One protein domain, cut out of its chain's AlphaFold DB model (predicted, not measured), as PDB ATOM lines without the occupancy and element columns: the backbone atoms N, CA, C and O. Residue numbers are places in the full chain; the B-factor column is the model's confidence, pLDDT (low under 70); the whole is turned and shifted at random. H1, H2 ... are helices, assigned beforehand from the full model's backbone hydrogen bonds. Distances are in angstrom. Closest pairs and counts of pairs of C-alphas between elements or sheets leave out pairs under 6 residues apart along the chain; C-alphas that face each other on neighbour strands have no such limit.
ATOM      1  N   VAL A 280     157.898 234.316 227.727       93.75
ATOM      2  CA  VAL A 280     159.194 234.654 227.096       93.75
ATOM      3  C   VAL A 280     159.664 233.595 226.089       93.75
ATOM      4  O   VAL A 280     160.103 233.929 224.995       93.75
ATOM      5  N   ASN A 281     159.535 232.305 226.412       92.12
ATOM      6  CA  ASN A 281     159.932 231.225 225.499       92.12
ATOM      7  C   ASN A 281     159.060 231.160 224.234       92.12
ATOM      8  O   ASN A 281     159.568 230.829 223.170       92.12
ATOM      9  N   ALA A 282     157.765 231.470 224.338       93.88
ATOM     10  CA  ALA A 282     156.885 231.537 223.174       93.88
ATOM     11  C   ALA A 282     157.236 232.760 222.319       93.88
ATOM     12  O   ALA A 282     157.384 232.646 221.110       93.88
ATOM     13  N   ALA A 283     157.478 233.903 222.961       96.00
ATOM     14  CA  ALA A 283     157.912 235.130 222.304       96.00
ATOM     15  C   ALA A 283     159.215 234.945 221.506       96.00
ATOM     16  O   ALA A 283     159.376 235.490 220.417       96.00
ATOM     17  N   VAL A 284     160.131 234.114 222.002       93.44
ATOM     18  CA  VAL A 284     161.364 233.768 221.281       93.44
ATOM     19  C   VAL A 284     161.070 233.005 220.001       93.44
ATOM     20  O   VAL A 284     161.687 233.300 218.988       93.44
ATOM     21  N   GLU A 285     160.111 232.083 219.990       91.44
ATOM     22  CA  GLU A 285     159.695 231.421 218.747       91.44
ATOM     23  C   GLU A 285     159.068 232.425 217.766       91.44
ATOM     24  O   GLU A 285     159.410 232.427 216.583       91.44
ATOM     25  N   LEU A 286     158.228 233.339 218.267       94.62
ATOM     26  CA  LEU A 286     157.595 234.392 217.461       94.62
ATOM     27  C   LEU A 286     158.607 235.376 216.861       94.62
ATOM     28  O   LEU A 286     158.403 235.874 215.762       94.62
ATOM     29  N   SER A 287     159.735 235.610 217.530       94.50
ATOM     30  CA  SER A 287     160.807 236.485 217.036       94.50
ATOM     31  C   SER A 287     161.511 235.969 215.767       94.50
ATOM     32  O   SER A 287     162.360 236.653 215.193       94.50
ATOM     33  N   TYR A 288     161.253 234.718 215.372       90.62
ATOM     34  CA  TYR A 288     161.721 234.143 214.107       90.62
ATOM     35  C   TYR A 288     160.739 234.374 212.956       90.62
ATOM     36  O   TYR A 288     161.064 234.042 211.820       90.62
ATOM     37  N   LEU A 289     159.561 234.934 213.227       90.44
ATOM     38  CA  LEU A 289     158.639 235.386 212.196       90.44
ATOM     39  C   LEU A 289     159.132 236.713 211.605       90.44
ATOM     40  O   LEU A 289     159.688 237.550 212.323       90.44
ATOM     41  N   CYS A 290     158.903 236.920 210.308       91.25
ATOM     42  CA  CYS A 290     159.097 238.228 209.686       91.25
ATOM     43  C   CYS A 290     158.127 239.266 210.274       91.25
ATOM     44  O   CYS A 290     157.135 238.907 210.916       91.25
ATOM     45  N   VAL A 291     158.422 240.548 210.068       92.06
ATOM     46  CA  VAL A 291     157.661 241.656 210.668       92.06
ATOM     47  C   VAL A 291     156.192 241.605 210.243       92.06
ATOM     48  O   VAL A 291     155.316 241.704 211.091       92.06
ATOM     49  N   GLU A 292     155.913 241.300 208.977       91.50
ATOM     50  CA  GLU A 292     154.557 241.209 208.421       91.50
ATOM     51  C   GLU A 292     153.738 240.091 209.091       91.50
ATOM     52  O   GLU A 292     152.552 240.239 209.396       91.50
ATOM     53  N   ASN A 293     154.385 238.958 209.374       93.69
ATOM     54  CA  ASN A 293     153.768 237.837 210.080       93.69
ATOM     55  C   ASN A 293     153.521 238.161 211.559       93.69
ATOM     56  O   ASN A 293     152.510 237.733 212.118       93.69
ATOM     57  N   GLN A 294     154.423 238.916 212.191       95.88
ATOM     58  CA  GLN A 294     154.240 239.398 213.560       95.88
ATOM     59  C   GLN A 294     153.089 240.407 213.656       95.88
ATOM     60  O   GLN A 294     152.276 240.308 214.570       95.88
ATOM     61  N   GLU A 295     152.972 241.325 212.697       95.00
ATOM     62  CA  GLU A 295     151.852 242.269 212.605       95.00
ATOM     63  C   GLU A 295     150.526 241.542 212.369       95.00
ATOM     64  O   GLU A 295     149.527 241.825 213.026       95.00
ATOM     65  N   THR A 296     150.517 240.540 211.483       93.38
ATOM     66  CA  THR A 296     149.327 239.710 211.247       93.38
ATOM     67  C   THR A 296     148.897 238.981 212.520       93.38
ATOM     68  O   THR A 296     147.703 238.910 212.812       93.38
ATOM     69  N   LEU A 297     149.850 238.456 213.294       94.12
ATOM     70  CA  LEU A 297     149.571 237.844 214.589       94.12
ATOM     71  C   LEU A 297     148.990 238.857 215.578       94.12
ATOM     72  O   LEU A 297     147.968 238.564 216.193       94.12
ATOM     73  N   GLU A 298     149.604 240.032 215.707       94.69
ATOM     74  CA  GLU A 298     149.123 241.072 216.618       94.69
ATOM     75  C   GLU A 298     147.701 241.518 216.269       94.69
ATOM     76  O   GLU A 298     146.867 241.613 217.162       94.69
ATOM     77  N   ASN A 299     147.384 241.688 214.984       92.62
ATOM     78  CA  ASN A 299     146.027 242.022 214.548       92.62
ATOM     79  C   ASN A 299     145.007 240.967 215.006       92.62
ATOM     80  O   ASN A 299     143.927 241.309 215.481       92.62
ATOM     81  N   VAL A 300     145.355 239.677 214.926       91.75
ATOM     82  CA  VAL A 300     144.484 238.593 215.411       91.75
ATOM     83  C   VAL A 300     144.347 238.602 216.938       91.75
ATOM     84  O   VAL A 300     143.270 238.291 217.445       91.75
ATOM     85  N   LEU A 301     145.406 238.939 217.677       91.56
ATOM     86  CA  LEU A 301     145.348 239.057 219.138       91.56
ATOM     87  C   LEU A 301     144.520 240.268 219.577       91.56
ATOM     88  O   LEU A 301     143.717 240.142 220.494       91.56
ATOM     89  N   ALA A 302     144.663 241.406 218.898       90.00
ATOM     90  CA  ALA A 302     143.914 242.631 219.173       90.00
ATOM     91  C   ALA A 302     142.407 242.481 218.897       90.00
ATOM     92  O   ALA A 302     141.588 243.136 219.535       90.00
ATOM     93  N   GLU A 303     142.014 241.594 217.977       88.00
ATOM     94  CA  GLU A 303     140.605 241.231 217.775       88.00
ATOM     95  C   GLU A 303     140.021 240.427 218.954       88.00
ATOM     96  O   GLU A 303     138.797 240.340 219.092       88.00
ATOM     97  N   ASN A 304     140.858 239.789 219.786       81.31
ATOM     98  CA  ASN A 304     140.401 238.911 220.858       81.31
ATOM     99  C   ASN A 304     141.381 238.844 222.042       81.31
ATOM    100  O   ASN A 304     142.183 237.914 222.162       81.31
ATOM    101  N   ASP A 305     141.197 239.759 222.993       75.56
ATOM    102  CA  ASP A 305     142.026 239.911 224.202       75.56
ATOM    103  C   ASP A 305     142.073 238.676 225.126       75.56
ATOM    104  O   ASP A 305     142.856 238.615 226.071       75.56
ATOM    105  N   LYS A 306     141.227 237.662 224.899       80.00
ATOM    106  CA  LYS A 306     141.233 236.426 225.701       80.00
ATOM    107  C   LYS A 306     142.205 235.373 225.173       80.00
ATOM    108  O   LYS A 306     142.426 234.367 225.853       80.00
ATOM    109  N   LEU A 307     142.756 235.555 223.973       81.94
ATOM    110  CA  LEU A 307     143.675 234.593 223.375       81.94
ATOM    111  C   LEU A 307     145.051 234.690 224.033       81.94
ATOM    112  O   LEU A 307     145.693 235.732 224.034       81.94
ATOM    113  N   ARG A 308     145.526 233.562 224.569       84.31
ATOM    114  CA  ARG A 308     146.870 233.444 225.143       84.31
ATOM    115  C   ARG A 308     147.734 232.549 224.281       84.31
ATOM    116  O   ARG A 308     147.345 231.426 223.960       84.31
ATOM    117  N   ILE A 309     148.933 233.020 223.959       89.50
ATOM    118  CA  ILE A 309     149.880 232.247 223.160       89.50
ATOM    119  C   ILE A 309     150.651 231.293 224.062       89.50
ATOM    120  O   ILE A 309     151.282 231.679 225.044       89.50
ATOM    121  N   THR A 310     150.645 230.022 223.681       88.88
ATOM    122  CA  THR A 310     151.474 228.992 224.310       88.88
ATOM    123  C   THR A 310     152.729 228.719 223.478       88.88
ATOM    124  O   THR A 310     152.776 229.003 222.281       88.88
ATOM    125  N   ILE A 311     153.756 228.126 224.095       85.75
ATOM    126  CA  ILE A 311     154.995 227.744 223.390       85.75
ATOM    127  C   ILE A 311     154.702 226.834 222.176       85.75
ATOM    128  O   ILE A 311     155.237 227.118 221.105       85.75
ATOM    129  N   PRO A 312     153.840 225.795 222.270       87.50
ATOM    130  CA  PRO A 312     153.504 224.968 221.110       87.50
ATOM    131  C   PRO A 312     152.823 225.745 219.979       87.50
ATOM    132  O   PRO A 312     153.134 225.506 218.816       87.50
ATOM    133  N   MET A 313     151.937 226.694 220.304       90.94
ATOM    134  CA  MET A 313     151.288 227.548 219.299       90.94
ATOM    135  C   MET A 313     152.320 228.397 218.553       90.94
ATOM    136  O   MET A 313     152.321 228.416 217.326       90.94
ATOM    137  N   ALA A 314     153.240 229.038 219.278       92.19
ATOM    138  CA  ALA A 314     154.301 229.840 218.674       92.19
ATOM    139  C   ALA A 314     155.258 228.991 217.813       92.19
ATOM    140  O   ALA A 314     155.607 229.386 216.702       92.19
ATOM    141  N   GLY A 315     155.615 227.789 218.279       87.38
ATOM    142  CA  GLY A 315     156.402 226.831 217.498       87.38
ATOM    143  C   GLY A 315     155.688 226.378 216.218       87.38
ATOM    144  O   GLY A 315     156.312 226.300 215.160       87.38
ATOM    145  N   ALA A 316     154.371 226.145 216.277       87.94
ATOM    146  CA  ALA A 316     153.563 225.811 215.103       87.94
ATOM    147  C   ALA A 316     153.513 226.968 214.093       87.94
ATOM    148  O   ALA A 316     153.712 226.745 212.900       87.94
ATOM    149  N   MET A 317     153.327 228.207 214.562       90.19
ATOM    150  CA  MET A 317     153.372 229.398 213.705       90.19
ATOM    151  C   MET A 317     154.731 229.538 213.020       90.19
ATOM    152  O   MET A 317     154.787 229.729 211.807       90.19
ATOM    153  N   ARG A 318     155.829 229.369 213.768       88.94
ATOM    154  CA  ARG A 318     157.190 229.391 213.217       88.94
ATOM    155  C   ARG A 318     157.398 228.300 212.169       88.94
ATOM    156  O   ARG A 318     158.024 228.564 211.150       88.94
ATOM    157  N   ALA A 319     156.892 227.089 212.402       85.06
ATOM    158  CA  ALA A 319     157.010 225.990 211.447       85.06
ATOM    159  C   ALA A 319     156.291 226.299 210.125       85.06
ATOM    160  O   ALA A 319     156.893 226.132 209.071       85.06
ATOM    161  N   VAL A 320     155.056 226.810 210.179       85.06
ATOM    162  CA  VAL A 320     154.280 227.167 208.975       85.06
ATOM    163  C   VAL A 320     154.857 228.394 208.260       85.06
ATOM    164  O   VAL A 320     154.832 228.472 207.032       85.06
ATOM    165  N   ALA A 321     155.416 229.347 209.007       84.62
ATOM    166  CA  ALA A 321     156.039 230.533 208.430       84.62
ATOM    167  C   ALA A 321     157.264 230.213 207.563       84.62
ATOM    168  O   ALA A 321     157.508 230.934 206.601       84.62
ATOM    169  N   LYS A 322     158.001 229.126 207.849       76.69
ATOM    170  CA  LYS A 322     159.136 228.691 207.010       76.69
ATOM    171  C   LYS A 322     158.724 228.386 205.571       76.69
ATOM    172  O   LYS A 322     159.528 228.572 204.666       76.69
ATOM    173  N   ASP A 323     157.481 227.958 205.373       76.44
ATOM    174  CA  ASP A 323     156.928 227.635 204.059       76.44
ATOM    175  C   ASP A 323     156.231 228.850 203.403       76.44
ATOM    176  O   ASP A 323     155.555 228.694 202.390       76.44
ATOM    177  N   ASN A 324     156.374 230.065 203.964       76.12
ATOM    178  CA  ASN A 324     155.693 231.303 203.538       76.12
ATOM    179  C   ASN A 324     154.156 231.197 203.497       76.12
ATOM    180  O   ASN A 324     153.486 231.920 202.763       76.12
ATOM    181  N   MET A 325     153.582 230.302 204.303       78.50
ATOM    182  CA  MET A 325     152.142 230.021 204.320       78.50
ATOM    183  C   MET A 325     151.412 230.629 205.519       78.50
ATOM    184  O   MET A 325     150.234 230.344 205.719       78.50
ATOM    185  N   LEU A 326     152.067 231.436 206.358       83.69
ATOM    186  CA  LEU A 326     151.419 231.955 207.562       83.69
ATOM    187  C   LEU A 326     150.418 233.066 207.201       83.69
ATOM    188  O   LEU A 326     150.797 234.182 206.877       83.69
ATOM    189  N   THR A 327     149.125 232.748 207.264       88.88
ATOM    190  CA  THR A 327     148.021 233.694 207.028       88.88
ATOM    191  C   THR A 327     147.214 233.925 208.304       88.88
ATOM    192  O   THR A 327     147.257 233.113 209.233       88.88
ATOM    193  N   SER A 328     146.412 234.994 208.345       86.88
ATOM    194  CA  SER A 328     145.514 235.290 209.474       86.88
ATOM    195  C   SER A 328     144.556 234.131 209.787       86.88
ATOM    196  O   SER A 328     144.330 233.815 210.953       86.88
ATOM    197  N   ALA A 329     144.048 233.443 208.759       85.50
ATOM    198  CA  ALA A 329     143.195 232.265 208.910       85.50
ATOM    199  C   ALA A 329     143.930 231.105 209.602       85.50
ATOM    200  O   ALA A 329     143.390 230.484 210.520       85.50
ATOM    201  N   ILE A 330     145.181 230.846 209.211       87.50
ATOM    202  CA  ILE A 330     145.998 229.799 209.829       87.50
ATOM    203  C   ILE A 330     146.347 230.169 211.273       87.50
ATOM    204  O   ILE A 330     146.191 229.332 212.159       87.50
ATOM    205  N   ILE A 331     146.728 231.419 211.544       89.12
ATOM    206  CA  ILE A 331     146.981 231.901 212.910       89.12
ATOM    207  C   ILE A 331     145.744 231.689 213.796       89.12
ATOM    208  O   ILE A 331     145.862 231.099 214.870       89.12
ATOM    209  N   LYS A 332     144.550 232.077 213.327       88.69
ATOM    210  CA  LYS A 332     143.282 231.846 214.045       88.69
ATOM    211  C   LYS A 332     143.045 230.360 214.319       88.69
ATOM    212  O   LYS A 332     142.677 230.010 215.437       88.69
ATOM    213  N   SER A 333     143.321 229.488 213.346       87.56
ATOM    214  CA  SER A 333     143.187 228.032 213.518       87.56
ATOM    215  C   SER A 333     144.154 227.446 214.559       87.56
ATOM    216  O   SER A 333     143.800 226.502 215.263       87.56
ATOM    217  N   ILE A 334     145.358 228.019 214.690       87.38
ATOM    218  CA  ILE A 334     146.356 227.605 215.687       87.38
ATOM    219  C   ILE A 334     145.944 228.075 217.090       87.38
ATOM    220  O   ILE A 334     146.104 227.333 218.058       87.38
ATOM    221  N   LEU A 335     145.431 229.304 217.205       86.31
ATOM    222  CA  LEU A 335     145.052 229.913 218.485       86.31
ATOM    223  C   LEU A 335     143.744 229.351 219.046       86.31
ATOM    224  O   LEU A 335     143.628 229.151 220.256       86.31
ATOM    225  N   VAL A 336     142.772 229.073 218.179       80.25
ATOM    226  CA  VAL A 336     141.486 228.471 218.536       80.25
ATOM    227  C   VAL A 336     141.359 227.151 217.782       80.25
ATOM    228  O   VAL A 336     140.791 227.122 216.687       80.25
ATOM    229  N   PRO A 337     141.872 226.040 218.339       62.38
ATOM    230  CA  PRO A 337     141.665 224.735 217.737       62.38
ATOM    231  C   PRO A 337     140.169 224.407 217.791       62.38
ATOM    232  O   PRO A 337     139.627 224.041 218.836       62.38
ATOM    233  N   THR A 338     139.470 224.562 216.667       51.78
ATOM    234  CA  THR A 338     138.085 224.111 216.523       51.78
ATOM    235  C   THR A 338     138.033 222.613 216.803       51.78
ATOM    236  O   THR A 338     138.809 221.841 216.240       51.78
ATOM    237  N   THR A 339     137.152 222.201 217.713       44.91
ATOM    238  CA  THR A 339     137.039 220.823 218.204       44.91
ATOM    239  C   THR A 339     137.069 219.782 217.081       44.91
ATOM    240  O   THR A 339     136.324 219.892 216.109       44.91
ATOM    241  N   LYS A 340     137.868 218.730 217.327       43.38
ATOM    242  CA  LYS A 340     138.334 217.641 216.445       43.38
ATOM    243  C   LYS A 340     139.631 217.978 215.705       43.38
ATOM    244  O   LYS A 340     139.642 218.236 214.507       43.38
ATOM    245  N   ASN A 341     140.741 217.801 216.425       38.94
ATOM    246  CA  ASN A 341     142.034 217.468 215.831       38.94
ATOM    247  C   ASN A 341     141.897 216.172 215.005       38.94
ATOM    248  O   ASN A 341     142.253 215.089 215.466       38.94
ATOM    249  N   LYS A 342     141.413 216.259 213.761       42.22
ATOM    250  CA  LYS A 342     142.056 215.476 212.708       42.22
ATOM    251  C   LYS A 342     143.439 216.091 212.613       42.22
ATOM    252  O   LYS A 342     143.542 217.287 212.366       42.22
ATOM    253  N   THR A 343     144.465 215.300 212.920       37.06
ATOM    254  CA  THR A 343     145.866 215.611 212.625       37.06
ATOM    255  C   THR A 343     145.917 216.488 211.383       37.06
ATOM    256  O   THR A 343     145.516 216.016 210.316       37.06
ATOM    257  N   ILE A 344     146.314 217.759 211.527       41.88
ATOM    258  CA  ILE A 344     146.609 218.594 210.367       41.88
ATOM    259  C   ILE A 344     147.717 217.818 209.672       41.88
ATOM    260  O   ILE A 344     148.835 217.723 210.185       41.88
ATOM    261  N   ALA A 345     147.355 217.117 208.598       38.69
ATOM    262  CA  ALA A 345     148.317 216.388 207.811       38.69
ATOM    263  C   ALA A 345     149.370 217.423 207.433       38.69
ATOM    264  O   ALA A 345     149.019 218.504 206.951       38.69
ATOM    265  N   ARG A 346     150.648 217.121 207.708       35.25
ATOM    266  CA  ARG A 346     151.760 217.876 207.114       35.25
ATOM    267  C   ARG A 346     151.371 218.128 205.656       35.25
ATOM    268  O   ARG A 346     150.896 217.153 205.061       35.25
ATOM    269  N   PRO A 347     151.504 219.357 205.114       39.91
ATOM    270  CA  PRO A 347     151.130 219.626 203.729       39.91
ATOM    271  C   PRO A 347     151.705 218.486 202.901       39.91
ATOM    272  O   PRO A 347     152.906 218.217 202.994       39.91
ATOM    273  N   TYR A 348     150.816 217.697 202.286       42.22
ATOM    274  CA  TYR A 348     151.205 216.433 201.679       42.22
ATOM    275  C   TYR A 348     152.284 216.793 200.667       42.22
ATOM    276  O   TYR A 348     152.001 217.487 199.691       42.22
TER     277      TYR A 348
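AT A GLANCE: This is residues 280 to 348 of the 396 residues of the protein "ParB/RepB/Spo0J family partition protein" of Aminipila butyrica (UniProt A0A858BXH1). Four short helices form a small cluster in which H1 and H3 lie side by side, H4 folds back along H3 as a helical hairpin, and H2, the longest, is set steeply to the other three and packs on H4. Beyond H3 and H4, on the side away from H2, a tail with no named element runs off, and its residues 337 to 345 stick out from the body. The printed part has 69 residues with four named helices, H1, H2, H3 and H4 along the chain, and no named strand; the class is all helix. The whole is compact, with a radius of gyration of the C-alphas of 11.6 A and spans of 28 by 26 by 21 A.

HOW THE PARTS SIT: Look first at H2, residues 291 to 302. With residues 296 to 300 alone it touches H4, residues 328 to 335; their closest C-alphas, those of Thr 296 and Ser 328, are 6.1 A apart, and they run the same way at a steep tilt of 62 degrees. From H4 go to H3, residues 311 to 321: the two touch as a helical hairpin, a shallow tilt of 27 degrees, opposite ways, with C-alphas 313 and 334 closest at 6.1 A. On H1, residues 280 to 286, you will find that it touches H3, the same way at a shallow tilt of 14 degrees, where the closest C-alphas, Ala 282 and Ile 311, are 4.2 A apart. Of these three touching pairs two are at a shallow tilt, a packing mostly aligned, but only just. H2 is close to but not clearly touching H1, the closest C-alphas being those of Leu 286 and Gln 294 at 7.2 A. It is likewise close but not clearly touching to H3, with C-alphas 293 and 321 closest at 7.8 A. H1 and H4 are apart. In H1, H2, H3 and H4 every backbone O i to N i+4 pair is within hydrogen-bond range.

IN THESE COORDINATES: Find C-alpha 291 at (157.661, 241.656, 210.668); from there H2 runs 16.2 A to Ala 302. H3 runs 15.3 A from Ile 311 to Ala 321. H4 runs 10.5 A from Ser 328 to C-alpha 335 at (145.052, 229.913, 218.485). H1 starts at C-alpha 280, at (159.194, 234.654, 227.096), and spans 9.8 A to Leu 286.

THE WHOLE: The two C-alphas farthest apart, those of Asp 305 and Tyr 348, are 33.8 A apart. The printed part has no cut; the link from H1 to H2 is tight, and those from H2 to H3 and from H3 to H4 are short. Look in the B-factor column for the mean pLDDT of the printed part, 80.5; residues 337 to 348 are under 70.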